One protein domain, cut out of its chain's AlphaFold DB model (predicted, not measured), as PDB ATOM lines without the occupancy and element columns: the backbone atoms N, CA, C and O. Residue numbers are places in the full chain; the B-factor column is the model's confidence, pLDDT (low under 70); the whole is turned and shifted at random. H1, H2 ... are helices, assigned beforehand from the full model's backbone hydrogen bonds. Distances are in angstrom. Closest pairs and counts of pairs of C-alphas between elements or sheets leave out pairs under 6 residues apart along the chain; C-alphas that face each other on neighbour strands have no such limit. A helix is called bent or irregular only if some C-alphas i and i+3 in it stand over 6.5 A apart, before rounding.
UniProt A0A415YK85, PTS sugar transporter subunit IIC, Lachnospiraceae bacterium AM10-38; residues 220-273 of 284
ATOM      1  N   LYS A 220      38.732 -42.639  24.893       90.00
ATOM      2  CA  LYS A 220      40.000 -43.187  25.394       90.00
ATOM      3  C   LYS A 220      39.747 -44.335  26.370       90.00
ATOM      4  O   LYS A 220      38.734 -44.370  27.062       90.00
ATOM      5  N   ALA A 221      40.708 -45.254  26.506       87.25
ATOM      6  CA  ALA A 221      40.597 -46.386  27.437       87.25
ATOM      7  C   ALA A 221      40.315 -45.951  28.893       87.25
ATOM      8  O   ALA A 221      39.648 -46.664  29.640       87.25
ATOM      9  N   VAL A 222      40.771 -44.756  29.281       88.31
ATOM     10  CA  VAL A 222      40.523 -44.164  30.604       88.31
ATOM     11  C   VAL A 222      39.054 -43.795  30.849       88.31
ATOM     12  O   VAL A 222      38.619 -43.815  31.999       88.31
ATOM     13  N   ASP A 223      38.252 -43.556  29.806       87.00
ATOM     14  CA  ASP A 223      36.823 -43.233  29.943       87.00
ATOM     15  C   ASP A 223      36.009 -44.441  30.447       87.00
ATOM     16  O   ASP A 223      34.896 -44.287  30.953       87.00
ATOM     17  N   PHE A 224      36.573 -45.655  30.384       89.56
ATOM     18  CA  PHE A 224      35.971 -46.842  30.994       89.56
ATOM     19  C   PHE A 224      36.032 -46.835  32.525       89.56
ATOM     20  O   PHE A 224      35.214 -47.498  33.165       89.56
ATOM     21  N   ILE A 225      36.965 -46.099  33.135       90.44
ATOM     22  CA  ILE A 225      37.143 -46.055  34.594       90.44
ATOM     23  C   ILE A 225      35.861 -45.588  35.310       90.44
ATOM     24  O   ILE A 225      35.372 -46.332  36.166       90.44
ATOM     25  N   PRO A 226      35.256 -44.424  34.980       88.75
ATOM     26  CA  PRO A 226      34.014 -43.991  35.623       88.75
ATOM     27  C   PRO A 226      32.842 -44.943  35.352       88.75
ATOM     28  O   PRO A 226      31.999 -45.128  36.231       88.75
ATOM     29  N   PHE A 227      32.800 -45.588  34.181       89.31
ATOM     30  CA  PHE A 227      31.784 -46.593  33.875       89.31
ATOM     31  C   PHE A 227      31.891 -47.813  34.797       89.31
ATOM     32  O   PHE A 227      30.909 -48.168  35.450       89.31
ATOM     33  N   PHE A 228      33.070 -48.435  34.897       91.94
ATOM     34  CA  PHE A 228      33.269 -49.608  35.753       91.94
ATOM     35  C   PHE A 228      33.083 -49.274  37.231       91.94
ATOM     36  O   PHE A 228      32.452 -50.044  37.952       91.94
ATOM     37  N   PHE A 229      33.546 -48.100  37.670       92.69
ATOM     38  CA  PHE A 229      33.293 -47.621  39.024       92.69
ATOM     39  C   PHE A 229      31.791 -47.503  39.302       92.69
ATOM     40  O   PHE A 229      31.302 -48.078  40.272       92.69
ATOM     41  N   GLY A 230      31.040 -46.819  38.432       91.56
ATOM     42  CA  GLY A 230      29.592 -46.666  38.574       91.56
ATOM     43  C   GLY A 230      28.845 -48.002  38.532       91.56
ATOM     44  O   GLY A 230      27.937 -48.217  39.332       91.56
ATOM     45  N   PHE A 231      29.258 -48.920  37.655       90.31
ATOM     46  CA  PHE A 231      28.689 -50.264  37.541       90.31
ATOM     47  C   PHE A 231      28.863 -51.068  38.837       90.31
ATOM     48  O   PHE A 231      27.889 -51.592  39.383       90.31
ATOM     49  N   THR A 232      30.084 -51.121  39.376       93.12
ATOM     50  CA  THR A 232      30.375 -51.819  40.636       93.12
ATOM     51  C   THR A 232      29.713 -51.131  41.831       93.12
ATOM     52  O   THR A 232      29.182 -51.810  42.713       93.12
ATOM     53  N   LEU A 233      29.684 -49.796  41.865       92.94
ATOM     54  CA  LEU A 233      29.043 -49.019  42.929       92.94
ATOM     55  C   LEU A 233      27.531 -49.269  42.975       92.94
ATOM     56  O   LEU A 233      26.986 -49.568  44.036       92.94
ATOM     57  N   ALA A 234      26.857 -49.196  41.826       92.31
ATOM     58  CA  ALA A 234      25.418 -49.419  41.740       92.31
ATOM     59  C   ALA A 234      25.034 -50.826  42.220       92.31
ATOM     60  O   ALA A 234      24.094 -50.968  43.003       92.31
ATOM     61  N   ALA A 235      25.792 -51.848  41.806       91.00
ATOM     62  CA  ALA A 235      25.560 -53.232  42.209       91.00
ATOM     63  C   ALA A 235      25.856 -53.479  43.699       91.00
ATOM     64  O   ALA A 235      25.067 -54.132  44.378       91.00
ATOM     65  N   SER A 236      26.961 -52.942  44.223       93.12
ATOM     66  CA  SER A 236      27.375 -53.154  45.620       93.12
ATOM     67  C   SER A 236      26.468 -52.461  46.637       93.12
ATOM     68  O   SER A 236      26.235 -53.000  47.716       93.12
ATOM     69  N   MET A 237      25.927 -51.291  46.295       93.25
ATOM     70  CA  MET A 237      25.051 -50.511  47.174       93.25
ATOM     71  C   MET A 237      23.554 -50.762  46.935       93.25
ATOM     72  O   MET A 237      22.724 -50.196  47.646       93.25
ATOM     73  N   GLY A 238      23.189 -51.573  45.936       90.06
ATOM     74  CA  GLY A 238      21.790 -51.835  45.584       90.06
ATOM     75  C   GLY A 238      21.035 -50.581  45.130       90.06
ATOM     76  O   GLY A 238      19.849 -50.428  45.430       90.06
ATOM     77  N   LEU A 239      21.716 -49.655  44.447       88.00
ATOM     78  CA  LEU A 239      21.108 -48.395  44.016       88.00
ATOM     79  C   LEU A 239      20.097 -48.647  42.892       88.00
ATOM     80  O   LEU A 239      20.401 -49.299  41.894       88.00
ATOM     81  N   ASN A 240      18.900 -48.074  43.023       84.25
ATOM     82  CA  ASN A 240      17.930 -48.051  41.929       84.25
ATOM     83  C   ASN A 240      18.295 -46.972  40.890       84.25
ATOM     84  O   ASN A 240      19.152 -46.124  41.137       84.25
ATOM     85  N   LEU A 241      17.613 -46.969  39.739       82.50
ATOM     86  CA  LEU A 241      17.901 -46.033  38.645       82.50
ATOM     87  C   LEU A 241      17.875 -44.561  39.088       82.50
ATOM     88  O   LEU A 241      18.749 -43.794  38.694       82.50
ATOM     89  N   VAL A 242      16.916 -44.181  39.939       84.94
ATOM     90  CA  VAL A 242      16.778 -42.804  40.442       84.94
ATOM     91  C   VAL A 242      17.971 -42.431  41.321       84.94
ATOM     92  O   VAL A 242      18.586 -41.386  41.119       84.94
ATOM     93  N   SER A 243      18.345 -43.300  42.262       87.44
ATOM     94  CA  SER A 243      19.517 -43.107  43.120       87.44
ATOM     95  C   SER A 243      20.807 -43.031  42.302       87.44
ATOM     96  O   SER A 243      21.627 -42.149  42.547       87.44
ATOM     97  N   VAL A 244      20.963 -43.897  41.294       90.06
ATOM     98  CA  VAL A 244      22.103 -43.860  40.364       90.06
ATOM     99  C   VAL A 244      22.152 -42.526  39.622       90.06
ATOM    100  O   VAL A 244      23.227 -41.946  39.527       90.06
ATOM    101  N   THR A 245      21.019 -41.993  39.148       89.06
ATOM    102  CA  THR A 245      20.979 -40.683  38.475       89.06
ATOM    103  C   THR A 245      21.465 -39.557  39.383       89.06
ATOM    104  O   THR A 245      22.273 -38.743  38.945       89.06
ATOM    105  N   VAL A 246      21.021 -39.511  40.642       91.81
ATOM    106  CA  VAL A 246      21.440 -38.460  41.587       91.81
ATOM    107  C   VAL A 246      22.939 -38.549  41.881       91.81
ATOM    108  O   VAL A 246      23.644 -37.540  41.811       91.81
ATOM    109  N   VAL A 247      23.446 -39.754  42.156       92.19
ATOM    110  CA  VAL A 247      24.875 -39.984  42.421       92.19
ATOM    111  C   VAL A 247      25.716 -39.643  41.187       92.19
ATOM    112  O   VAL A 247      26.693 -38.902  41.294       92.19
ATOM    113  N   ALA A 248      25.319 -40.116  40.005       91.38
ATOM    114  CA  ALA A 248      26.011 -39.832  38.751       91.38
ATOM    115  C   ALA A 248      25.998 -38.335  38.407       91.38
ATOM    116  O   ALA A 248      27.017 -37.812  37.967       91.38
ATOM    117  N   ALA A 249      24.889 -37.627  38.654       93.00
ATOM    118  CA  ALA A 249      24.793 -36.187  38.429       93.00
ATOM    119  C   ALA A 249      25.774 -35.403  39.310       93.00
ATOM    120  O   ALA A 249      26.425 -34.480  38.827       93.00
ATOM    121  N   MET A 250      25.939 -35.797  40.577       94.25
ATOM    122  CA  MET A 250      26.938 -35.196  41.463       94.25
ATOM    123  C   MET A 250      28.357 -35.358  40.895       94.25
ATOM    124  O   MET A 250      29.078 -34.368  40.769       94.25
ATOM    125  N   PHE A 251      28.744 -36.576  40.499       91.38
ATOM    126  CA  PHE A 251      30.054 -36.823  39.880       91.38
ATOM    127  C   PHE A 251      30.227 -36.062  38.561       91.38
ATOM    128  O   PHE A 251      31.287 -35.484  38.330       91.38
ATOM    129  N   ALA A 252      29.189 -36.003  37.725       91.38
ATOM    130  CA  ALA A 252      29.215 -35.282  36.457       91.38
ATOM    131  C   ALA A 252      29.424 -33.773  36.654       91.38
ATOM    132  O   ALA A 252      30.239 -33.179  35.954       91.38
ATOM    133  N   ILE A 253      28.746 -33.159  37.631       93.44
ATOM    134  CA  ILE A 253      28.910 -31.733  37.954       93.44
ATOM    135  C   ILE A 253      30.325 -31.454  38.472       93.44
ATOM    136  O   ILE A 253      30.949 -30.480  38.052       93.44
ATOM    137  N   ILE A 254      30.857 -32.306  39.356       92.94
ATOM    138  CA  ILE A 254      32.229 -32.168  39.867       92.94
ATOM    139  C   ILE A 254      33.235 -32.275  38.718       92.94
ATOM    140  O   ILE A 254      34.083 -31.395  38.566       92.94
ATOM    141  N   TYR A 255      33.113 -33.306  37.880       88.75
ATOM    142  CA  TYR A 255      33.992 -33.515  36.732       88.75
ATOM    143  C   TYR A 255      33.925 -32.351  35.738       88.75
ATOM    144  O   TYR A 255      34.958 -31.852  35.296       88.75
ATOM    145  N   TYR A 256      32.718 -31.857  35.446       90.12
ATOM    146  CA  TYR A 256      32.509 -30.684  34.603       90.12
ATOM    147  C   TYR A 256      33.214 -29.448  35.172       90.12
ATOM    148  O   TYR A 256      33.962 -28.791  34.453       90.12
ATOM    149  N   ASN A 257      33.043 -29.158  36.464       91.94
ATOM    150  CA  ASN A 257      33.687 -28.010  37.102       91.94
ATOM    151  C   ASN A 257      35.218 -28.109  37.059       91.94
ATOM    152  O   ASN A 257      35.872 -27.122  36.733       91.94
ATOM    153  N   ILE A 258      35.789 -29.289  37.326       91.19
ATOM    154  CA  ILE A 258      37.241 -29.519  37.236       91.19
ATOM    155  C   ILE A 258      37.733 -29.275  35.804       91.19
ATOM    156  O   ILE A 258      38.686 -28.523  35.600       91.19
ATOM    157  N   LYS A 259      37.050 -29.841  34.801       88.06
ATOM    158  CA  LYS A 259      37.412 -29.665  33.389       88.06
ATOM    159  C   LYS A 259      37.322 -28.198  32.958       88.06
ATOM    160  O   LYS A 259      38.219 -27.699  32.286       88.06
ATOM    161  N   MET A 260      36.286 -27.480  33.397       89.31
ATOM    162  CA  MET A 260      36.116 -26.052  33.109       89.31
ATOM    163  C   MET A 260      37.188 -25.178  33.766       89.31
ATOM    164  O   MET A 260      37.599 -24.184  33.171       89.31
ATOM    165  N   VAL A 261      37.660 -25.526  34.968       90.38
ATOM    166  CA  VAL A 261      38.791 -24.831  35.606       90.38
ATOM    167  C   VAL A 261      40.069 -25.020  34.789       90.38
ATOM    168  O   VAL A 261      40.761 -24.039  34.534       90.38
ATOM    169  N   GLY A 262      40.346 -26.242  34.323       85.19
ATOM    170  CA  GLY A 262      41.497 -26.526  33.460       85.19
ATOM    171  C   GLY A 262      41.463 -25.745  32.143       85.19
ATOM    172  O   GLY A 262      42.450 -25.113  31.778       85.19
ATOM    173  N   ILE A 263      40.303 -25.702  31.475       86.31
ATOM    174  CA  ILE A 263      40.117 -24.929  30.235       86.31
ATOM    175  C   ILE A 263      40.371 -23.436  30.475       86.31
ATOM    176  O   ILE A 263      41.161 -22.828  29.759       86.31
ATOM    177  N   ARG A 264      39.779 -22.850  31.525       87.19
ATOM    178  CA  ARG A 264      39.982 -21.429  31.863       87.19
ATOM    179  C   ARG A 264      41.436 -21.107  32.213       87.19
ATOM    180  O   ARG A 264      41.918 -20.028  31.883       87.19
ATOM    181  N   ALA A 265      42.134 -22.025  32.882       80.81
ATOM    182  CA  ALA A 265      43.554 -21.871  33.181       80.81
ATOM    183  C   ALA A 265      44.410 -21.893  31.901       80.81
ATOM    184  O   ALA A 265      45.306 -21.062  31.760       80.81
ATOM    185  N   LYS A 266      44.094 -22.780  30.946       78.12
ATOM    186  CA  LYS A 266      44.750 -22.852  29.631       78.12
ATOM    187  C   LYS A 266      44.505 -21.583  28.805       78.12
ATOM    188  O   LYS A 266      45.453 -21.005  28.282       78.12
ATOM    189  N   GLU A 267      43.265 -21.089  28.763       80.31
ATOM    190  CA  GLU A 267      42.908 -19.819  28.107       80.31
ATOM    191  C   GLU A 267      43.668 -18.623  28.703       80.31
ATOM    192  O   GLU A 267      44.188 -17.784  27.967       80.31
ATOM    193  N   ALA A 268      43.789 -18.559  30.034       78.00
ATOM    194  CA  ALA A 268      44.542 -17.507  30.713       78.00
ATOM    195  C   ALA A 268      46.054 -17.582  30.425       78.00
ATOM    196  O   ALA A 268      46.690 -16.546  30.221       78.00
ATOM    197  N   ALA A 269      46.626 -18.788  30.366       74.56
ATOM    198  CA  ALA A 269      48.036 -18.995  30.037       74.56
ATOM    199  C   ALA A 269      48.356 -18.562  28.594       74.56
ATOM    200  O   ALA A 269      49.294 -17.788  28.383       74.56
ATOM    201  N   LEU A 270      47.515 -18.958  27.632       75.50
ATOM    202  CA  LEU A 270      47.609 -18.554  26.224       75.50
ATOM    203  C   LEU A 270      47.486 -17.032  26.050       75.50
ATOM    204  O   LEU A 270      48.265 -16.429  25.314       75.50
ATOM    205  N   ALA A 271      46.568 -16.384  26.775       75.25
ATOM    206  CA  ALA A 271      46.412 -14.926  26.756       75.25
ATOM    207  C   ALA A 271      47.620 -14.173  27.352       75.25
ATOM    208  O   ALA A 271      47.857 -13.017  27.005       75.25
ATOM    209  N   SER A 272      48.391 -14.821  28.232       77.44
ATOM    210  CA  SER A 272      49.595 -14.254  28.858       77.44
ATOM    211  C   SER A 272      50.900 -14.512  28.086       77.44
ATOM    212  O   SER A 272      51.963 -14.094  28.538       77.44
ATOM    213  N   GLY A 273      50.834 -15.170  26.922       60.75
ATOM    214  CA  GLY A 273      52.004 -15.496  26.098       60.75
ATOM    215  C   GLY A 273      52.830 -16.687  26.602       60.75
ATOM    216  O   GLY A 273      53.962 -16.866  26.157       60.75
TER     217      GLY A 273
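Overview. This is residues 220 to 273 of the 284 residues of the protein "PTS sugar transporter subunit IIC" of Lachnospiraceae bacterium AM10-38 (UniProt A0A415YK85). A long helix of 31 residues, H2, and a shorter one of 17 residues, H1, make a narrow V with unequal arms, joined by a tight turn at residues 238 to 240. The arms come near each other close to that turn and spread away from it, and the far part of H2 sticks out alone with residues 253 to 271. The printed part has 54 residues with two named helices, H1 then H2, and no named strand, and its class is all helix. It is extended, with a radius of gyration of the C-alphas of 15.7 A and spans of 51 by 23 by 11 A, the longest running along H2.

Along the chain. H2 holds residues 241 to 271, from C-alpha 241 at (17.901, -46.033, 38.645) to C-alpha 271 at (46.412, -14.926, 26.756), 43.8 A. H1 holds residues 221 to 237 and is 25.5 A long, beginning with C-alpha 221 at (40.597, -46.386, 27.437). H1 is neither bent nor irregular, but only just: C-alphas 223 and 226 are 6.4 A apart.

Arrangement. H2 and H1 are close but not clearly touching, with 2 pairs of C-alphas within 8 A. Their closest C-alphas, those of Ala 234 and Val 244, are 6.6 A apart. They run opposite ways at a shallow tilt of 29 degrees, and their centres are 17.6 A apart. In H2 every O i to N i+4 pair is within hydrogen-bond range; in H1 10 of 13 are.

Size, cuts and confidence. The C-alphas farthest apart are those of Gly 238 and Gly 273, at 51.1 A. Residues 220 to 225 and 253 to 273 stand free. The printed part has no cut, and the link from H1 to H2 is tight. The mean pLDDT of the printed part is 87.6, and residue 273 is under 70.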